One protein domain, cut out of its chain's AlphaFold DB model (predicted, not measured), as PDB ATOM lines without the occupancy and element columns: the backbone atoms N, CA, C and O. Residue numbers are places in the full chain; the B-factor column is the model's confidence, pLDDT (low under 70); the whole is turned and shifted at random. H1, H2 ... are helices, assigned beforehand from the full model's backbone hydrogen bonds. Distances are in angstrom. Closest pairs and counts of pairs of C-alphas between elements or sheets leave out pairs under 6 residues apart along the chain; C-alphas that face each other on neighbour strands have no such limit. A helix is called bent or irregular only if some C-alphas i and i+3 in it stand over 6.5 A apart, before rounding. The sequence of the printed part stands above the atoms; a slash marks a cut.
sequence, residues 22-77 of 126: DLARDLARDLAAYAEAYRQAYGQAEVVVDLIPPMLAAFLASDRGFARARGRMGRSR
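This is residues 22 to 77 of the 126 residues of an uncharacterized protein of Magnetospirillum molischianum DSM 120 (UniProt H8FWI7). Three helices make an open T: the long helix H1 is the crossbar, and H2 starts beside its middle and runs away from it at about a right angle. The stem of the T turns a sharp corner at Asp 63 and goes on as H3, and residues 53 to 77 stick out free of the rest, as do residues 22 to 27 at the other end of the printed part. After H1, residues 43 to 47 fold back to bring the chain to the start of H2. The printed part has 56 residues with three named helices, in the order H1, H2, H3, and no named strand; its class is all helix. It is only just extended, close to loose, with a radius of gyration of the C-alphas of 15.5 A, and it spans 44 by 30 by 16 A.

H1, the longest helix, has residues 22 to 42 and measures 30.3 A from first to last C-alpha, beginning at C-alpha 22 (46.727, -12.458, 3.448). H2 has residues 48 to 62 and measures 20.4 A, with C-alpha 48 at (38.010, -7.008, 19.011). It is neither bent nor irregular, but only just: C-alphas 50 and 53 are 6.4 A apart. H3 has residues 64 to 76, measures 18.7 A and ends at C-alpha 76 (37.012, 24.654, -0.515).

H1 touches H2 with residues 31 to 35 alone, and H2 touches H1 with residues 48 to 51 alone. Their closest C-alphas are those of Ala 35 and Val 48, 6.4 A apart. Their lines stand about perpendicular, at 89 degrees. H2 and H3 are close but not clearly touching; their closest C-alphas, those of Leu 60 and Phe 66, are 7.3 A apart. The lines of H2 and H3 stand only just about perpendicular, at 71 degrees. H1 and H3 are apart. In H1 each O i to N i+4 pair is within hydrogen-bond range; in H2 9 of 11 are, and in H3 8 of 9.

The outline is only just flat. The two C-alphas farthest apart are those of Gly 43 and Ser 76, at 45.9 A, while the first and last printed C-alphas, of Asp 22 and Arg 77, are 38.9 A apart. The printed part has no cut. The link from H1 to H2, with 5 residues, and the link from H2 to H3, with 1 residue, are both tight. The mean pLDDT of the printed part is 87.0, and residues 73 to 77 are under 70; the mean for H3 is 78.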
ATOM      1  N   ASP A  22      45.486 -12.616   2.686       94.75
ATOM      2  CA  ASP A  22      46.727 -12.458   3.448       94.75
ATOM      3  C   ASP A  22      46.608 -11.324   4.471       94.75
ATOM      4  O   ASP A  22      46.883 -11.528   5.652       94.75
ATOM      5  N   LEU A  23      46.053 -10.177   4.059       93.00
ATOM      6  CA  LEU A  23      45.788  -9.065   4.970       93.00
ATOM      7  C   LEU A  23      44.786  -9.455   6.062       93.00
ATOM      8  O   LEU A  23      44.937  -9.036   7.204       93.00
ATOM      9  N   ALA A  24      43.777 -10.268   5.739       91.69
ATOM     10  CA  ALA A  24      42.819 -10.758   6.726       91.69
ATOM     11  C   ALA A  24      43.503 -11.585   7.826       91.69
ATOM     12  O   ALA A  24      43.178 -11.426   9.002       91.69
ATOM     13  N   ARG A  25      44.455 -12.452   7.452       93.75
ATOM     14  CA  ARG A  25      45.209 -13.286   8.400       93.75
ATOM     15  C   ARG A  25      46.104 -12.447   9.299       93.75
ATOM     16  O   ARG A  25      46.070 -12.628  10.515       93.75
ATOM     17  N   ASP A  26      46.871 -11.536   8.709       94.38
ATOM     18  CA  ASP A  26      47.761 -10.659   9.469       94.38
ATOM     19  C   ASP A  26      46.961  -9.753  10.410       94.38
ATOM     20  O   ASP A  26      47.237  -9.715  11.607       94.38
ATOM     21  N   LEU A  27      45.888  -9.131   9.914       92.00
ATOM     22  CA  LEU A  27      45.018  -8.282  10.723       92.00
ATOM     23  C   LEU A  27      44.369  -9.060  11.877       92.00
ATOM     24  O   LEU A  27      44.320  -8.556  12.994       92.00
ATOM     25  N   ALA A  28      43.891 -10.285  11.640       89.62
ATOM     26  CA  ALA A  28      43.303 -11.113  12.694       89.62
ATOM     27  C   ALA A  28      44.323 -11.471  13.786       89.62
ATOM     28  O   ALA A  28      44.004 -11.386  14.974       89.62
ATOM     29  N   ARG A  29      45.553 -11.834  13.394       93.81
ATOM     30  CA  ARG A  29      46.648 -12.124  14.332       93.81
ATOM     31  C   ARG A  29      46.991 -10.893  15.170       93.81
ATOM     32  O   ARG A  29      47.067 -10.987  16.394       93.81
ATOM     33  N   ASP A  30      47.161  -9.750  14.519       94.19
ATOM     34  CA  ASP A  30      47.603  -8.523  15.178       94.19
ATOM     35  C   ASP A  30      46.505  -7.950  16.092       94.19
ATOM     36  O   ASP A  30      46.793  -7.494  17.200       94.19
ATOM     37  N   LEU A  31      45.230  -8.047  15.693       92.94
ATOM     38  CA  LEU A  31      44.094  -7.661  16.538       92.94
ATOM     39  C   LEU A  31      43.954  -8.553  17.776       92.94
ATOM     40  O   LEU A  31      43.646  -8.045  18.855       92.94
ATOM     41  N   ALA A  32      44.202  -9.859  17.652       91.44
ATOM     42  CA  ALA A  32      44.199 -10.765  18.800       91.44
ATOM     43  C   ALA A  32      45.331 -10.428  19.785       91.44
ATOM     44  O   ALA A  32      45.094 -10.332  20.990       91.44
ATOM     45  N   ALA A  33      46.539 -10.175  19.272       93.06
ATOM     46  CA  ALA A  33      47.672  -9.745  20.091       93.06
ATOM     47  C   ALA A  33      47.391  -8.407  20.796       93.06
ATOM     48  O   ALA A  33      47.719  -8.240  21.971       93.06
ATOM     49  N   TYR A  34      46.733  -7.468  20.109       92.44
ATOM     50  CA  TYR A  34      46.345  -6.198  20.713       92.44
ATOM     51  C   TYR A  34      45.303  -6.373  21.820       92.44
ATOM     52  O   TYR A  34      45.445  -5.765  22.877       92.44
ATOM     53  N   ALA A  35      44.263  -7.185  21.608       90.69
ATOM     54  CA  ALA A  35      43.236  -7.422  22.624       90.69
ATOM     55  C   ALA A  35      43.846  -7.998  23.913       90.69
ATOM     56  O   ALA A  35      43.489  -7.588  25.019       90.69
ATOM     57  N   GLU A  36      44.830  -8.884  23.770       92.38
ATOM     58  CA  GLU A  36      45.583  -9.427  24.895       92.38
ATOM     59  C   GLU A  36      46.447  -8.358  25.588       92.38
ATOM     60  O   GLU A  36      46.418  -8.239  26.814       92.38
ATOM     61  N   ALA A  37      47.145  -7.510  24.827       92.56
ATOM     62  CA  ALA A  37      47.898  -6.385  25.388       92.56
ATOM     63  C   ALA A  37      46.990  -5.374  26.117       92.56
ATOM     64  O   ALA A  37      47.345  -4.876  27.187       92.56
ATOM     65  N   TYR A  38      45.799  -5.099  25.580       91.56
ATOM     66  CA  TYR A  38      44.794  -4.241  26.208       91.56
ATOM     67  C   TYR A  38      44.312  -4.830  27.536       91.56
ATOM     68  O   TYR A  38      44.291  -4.138  28.557       91.56
ATOM     69  N   ARG A  39      44.025  -6.137  27.552       91.00
ATOM     70  CA  ARG A  39      43.660  -6.871  28.767       91.00
ATOM     71  C   ARG A  39      44.752  -6.802  29.826       91.00
ATOM     72  O   ARG A  39      44.440  -6.587  30.992       91.00
ATOM     73  N   GLN A  40      46.016  -6.958  29.443       92.12
ATOM     74  CA  GLN A  40      47.141  -6.849  30.377       92.12
ATOM     75  C   GLN A  40      47.305  -5.424  30.926       92.12
ATOM     76  O   GLN A  40      47.595  -5.258  32.107       92.12
ATOM     77  N   ALA A  41      47.092  -4.403  30.092       91.94
ATOM     78  CA  ALA A  41      47.258  -3.005  30.483       91.94
ATOM     79  C   ALA A  41      46.137  -2.491  31.403       91.94
ATOM     80  O   ALA A  41      46.411  -1.732  32.333       91.94
ATOM     81  N   TYR A  42      44.888  -2.888  31.149       91.12
ATOM     82  CA  TYR A  42      43.711  -2.337  31.834       91.12
ATOM     83  C   TYR A  42      42.969  -3.354  32.711       91.12
ATOM     84  O   TYR A  42      42.005  -2.996  33.384       91.12
ATOM     85  N   GLY A  43      43.386  -4.623  32.711       87.44
ATOM     86  CA  GLY A  43      42.713  -5.707  33.435       87.44
ATOM     87  C   GLY A  43      41.341  -6.082  32.862       87.44
ATOM     88  O   GLY A  43      40.626  -6.877  33.467       87.44
ATOM     89  N   GLN A  44      40.960  -5.515  31.714       83.62
ATOM     90  CA  GLN A  44      39.650  -5.686  31.091       83.62
ATOM     91  C   GLN A  44      39.790  -6.357  29.731       83.62
ATOM     92  O   GLN A  44      40.526  -5.892  28.866       83.62
ATOM     93  N   ALA A  45      39.067  -7.460  29.545       82.44
ATOM     94  CA  ALA A  45      38.951  -8.106  28.250       82.44
ATOM     95  C   ALA A  45      37.800  -7.461  27.472       82.44
ATOM     96  O   ALA A  45      36.653  -7.507  27.912       82.44
ATOM     97  N   GLU A  46      38.112  -6.881  26.318       85.75
ATOM     98  CA  GLU A  46      37.132  -6.350  25.371       85.75
ATOM     99  C   GLU A  46      37.196  -7.162  24.077       85.75
ATOM    100  O   GLU A  46      38.263  -7.639  23.673       85.75
ATOM    101  N   VAL A  47      36.050  -7.349  23.422       86.94
ATOM    102  CA  VAL A  47      36.030  -8.038  22.131       86.94
ATOM    103  C   VAL A  47      36.625  -7.133  21.059       86.94
ATOM    104  O   VAL A  47      36.400  -5.926  21.034       86.94
ATOM    105  N   VAL A  48      37.352  -7.731  20.114       86.38
ATOM    106  CA  VAL A  48      38.010  -7.008  19.011       86.38
ATOM    107  C   VAL A  48      37.040  -6.088  18.256       86.38
ATOM    108  O   VAL A  48      37.417  -4.993  17.850       86.38
ATOM    109  N   VAL A  49      35.779  -6.502  18.101       86.56
ATOM    110  CA  VAL A  49      34.733  -5.720  17.417       86.56
ATOM    111  C   VAL A  49      34.470  -4.375  18.100       86.56
ATOM    112  O   VAL A  49      34.222  -3.395  17.401       86.56
ATOM    113  N   ASP A  50      34.593  -4.305  19.425       88.56
ATOM    114  CA  ASP A  50      34.374  -3.081  20.204       88.56
ATOM    115  C   ASP A  50      35.632  -2.202  20.256       88.56
ATOM    116  O   ASP A  50      35.536  -0.982  20.376       88.56
ATOM    117  N   LEU A  51      36.812  -2.802  20.064       87.75
ATOM    118  CA  LEU A  51      38.095  -2.097  19.986       87.75
ATOM    119  C   LEU A  51      38.325  -1.419  18.626       87.75
ATOM    120  O   LEU A  51      38.946  -0.356  18.557       87.75
ATOM    121  N   ILE A  52      37.817  -1.995  17.531       90.25
ATOM    122  CA  ILE A  52      38.031  -1.468  16.173       90.25
ATOM    123  C   ILE A  52      37.525  -0.015  16.020       90.25
ATOM    124  O   ILE A  52      38.293   0.819  15.528       90.25
ATOM    125  N   PRO A  53      36.292   0.358  16.427       90.00
ATOM    126  CA  PRO A  53      35.814   1.733  16.291       90.00
ATOM    127  C   PRO A  53      36.696   2.790  16.986       90.00
ATOM    128  O   PRO A  53      37.092   3.749  16.308       90.00
ATOM    129  N   PRO A  54      37.057   2.665  18.282       90.38
ATOM    130  CA  PRO A  54      37.937   3.633  18.927       90.38
ATOM    131  C   PRO A  54      39.361   3.615  18.353       90.38
ATOM    132  O   PRO A  54      39.956   4.688  18.224       90.38
ATOM    133  N   MET A  55      39.892   2.461  17.930       91.69
ATOM    134  CA  MET A  55      41.185   2.391  17.231       91.69
ATOM    135  C   MET A  55      41.188   3.210  15.938       91.69
ATOM    136  O   MET A  55      42.094   4.017  15.717       91.69
ATOM    137  N   LEU A  56      40.168   3.039  15.091       91.56
ATOM    138  CA  LEU A  56      40.044   3.777  13.832       91.56
ATOM    139  C   LEU A  56      39.880   5.281  14.081       91.56
ATOM    140  O   LEU A  56      40.495   6.098  13.391       91.56
ATOM    141  N   ALA A  57      39.096   5.658  15.095       89.25
ATOM    142  CA  ALA A  57      38.939   7.053  15.489       89.25
ATOM    143  C   ALA A  57      40.274   7.671  15.946       89.25
ATOM    144  O   ALA A  57      40.627   8.767  15.503       89.25
ATOM    145  N   ALA A  58      41.034   6.960  16.785       90.81
ATOM    146  CA  ALA A  58      42.344   7.399  17.259       90.81
ATOM    147  C   ALA A  58      43.359   7.519  16.110       90.81
ATOM    148  O   ALA A  58      44.053   8.535  16.010       90.81
ATOM    149  N   PHE A  59      43.393   6.538  15.204       92.00
ATOM    150  CA  PHE A  59      44.243   6.562  14.014       92.00
ATOM    151  C   PHE A  59      43.979   7.811  13.161       92.00
ATOM    152  O   PHE A  59      44.894   8.606  12.927       92.00
ATOM    153  N   LEU A  60      42.715   8.064  12.800       90.94
ATOM    154  CA  LEU A  60      42.326   9.235  12.003       90.94
ATOM    155  C   LEU A  60      42.582  10.567  12.723       90.94
ATOM    156  O   LEU A  60      42.870  11.574  12.072       90.94
ATOM    157  N   ALA A  61      42.466  10.600  14.053       89.81
ATOM    158  CA  ALA A  61      42.782  11.784  14.847       89.81
ATOM    159  C   ALA A  61      44.295  12.062  14.909       89.81
ATOM    160  O   ALA A  61      44.706  13.225  14.948       89.81
ATOM    161  N   SER A  62      45.118  11.010  14.908       92.00
ATOM    162  CA  SER A  62      46.580  11.106  14.992       92.00
ATOM    163  C   SER A  62      47.249  11.515  13.670       92.00
ATOM    164  O   SER A  62      48.321  12.133  13.687       92.00
ATOM    165  N   ASP A  63      46.608  11.248  12.527       92.69
ATOM    166  CA  ASP A  63      47.141  11.579  11.205       92.69
ATOM    167  C   ASP A  63      47.079  13.096  10.923       92.69
ATOM    168  O   ASP A  63      46.078  13.673  10.476       92.69
ATOM    169  N   ARG A  64      48.208  13.778  11.159       88.44
ATOM    170  CA  ARG A  64      48.371  15.218  10.892       88.44
ATOM    171  C   ARG A  64      48.282  15.558   9.403       88.44
ATOM    172  O   ARG A  64      47.883  16.680   9.068       88.44
ATOM    173  N   GLY A  65      48.691  14.644   8.522       90.44
ATOM    174  CA  GLY A  65      48.606  14.818   7.072       90.44
ATOM    175  C   GLY A  65      47.147  14.873   6.639       90.44
ATOM    176  O   GLY A  65      46.717  15.850   6.013       90.44
ATOM    177  N   PHE A  66      46.365  13.902   7.103       87.94
ATOM    178  CA  PHE A  66      44.920  13.869   6.928       87.94
ATOM    179  C   PHE A  66      44.233  15.098   7.538       87.94
ATOM    180  O   PHE A  66      43.431  15.756   6.871       87.94
ATOM    181  N   ALA A  67      44.596  15.495   8.763       87.19
ATOM    182  CA  ALA A  67      44.015  16.672   9.412       87.19
ATOM    183  C   ALA A  67      44.208  17.962   8.587       87.19
ATOM    184  O   ALA A  67      43.278  18.767   8.454       87.19
ATOM    185  N   ARG A  68      45.392  18.151   7.981       85.06
ATOM    186  CA  ARG A  68      45.680  19.281   7.077       85.06
ATOM    187  C   ARG A  68      44.880  19.192   5.776       85.06
ATOM    188  O   ARG A  68      44.339  20.210   5.342       85.06
ATOM    189  N   ALA A  69      44.792  18.006   5.171       88.06
ATOM    190  CA  ALA A  69      44.029  17.778   3.944       88.06
ATOM    191  C   ALA A  69      42.532  18.055   4.152       88.06
ATOM    192  O   ALA A  69      41.935  18.833   3.405       88.06
ATOM    193  N   ARG A  70      41.951  17.547   5.244       83.06
ATOM    194  CA  ARG A  70      40.561  17.815   5.640       83.06
ATOM    195  C   ARG A  70      40.296  19.307   5.850       83.06
ATOM    196  O   ARG A  70      39.278  19.823   5.402       83.06
ATOM    197  N   GLY A  71      41.231  20.032   6.469       77.88
ATOM    198  CA  GLY A  71      41.133  21.487   6.634       77.88
ATOM    199  C   GLY A  71      41.246  22.286   5.327       77.88
ATOM    200  O   GLY A  71      40.834  23.447   5.285       77.88
ATOM    201  N   ARG A  72      41.820  21.713   4.260       78.00
ATOM    202  CA  ARG A  72      41.805  22.299   2.907       78.00
ATOM    203  C   ARG A  72      40.474  22.007   2.206       78.00
ATOM    204  O   ARG A  72      39.863  22.939   1.698       78.00
ATOM    205  N   MET A  73      39.979  20.770   2.293       68.81
ATOM    206  CA  MET A  73      38.675  20.361   1.741       68.81
ATOM    207  C   MET A  73      37.486  21.090   2.396       68.81
ATOM    208  O   MET A  73      36.526  21.466   1.729       68.81
ATOM    209  N   GLY A  74      37.545  21.338   3.709       62.22
ATOM    210  CA  GLY A  74      36.514  22.104   4.419       62.22
ATOM    211  C   GLY A  74      36.491  23.586   4.032       62.22
ATOM    212  O   GLY A  74      35.428  24.199   4.007       62.22
ATOM    213  N   ARG A  75      37.649  24.157   3.664       57.69
ATOM    214  CA  ARG A  75      37.744  25.534   3.152       57.69
ATOM    215  C   ARG A  75      37.276  25.657   1.707       57.69
ATOM    216  O   ARG A  75      36.662  26.664   1.379       57.69
ATOM    217  N   SER A  76      37.498  24.642   0.870       56.31
ATOM    218  CA  SER A  76      37.012  24.654  -0.515       56.31
ATOM    219  C   SER A  76      35.489  24.518  -0.626       56.31
ATOM    220  O   SER A  76      34.933  24.880  -1.654       56.31
ATOM    221  N   ARG A  77      34.797  24.047   0.424       55.59
ATOM    222  CA  ARG A  77      33.324  23.968   0.470       55.59
ATOM    223  C   ARG A  77      32.643  25.241   1.006       55.59
ATOM    224  O   ARG A  77      31.441  25.388   0.837       55.59
TER     225      ARG A  77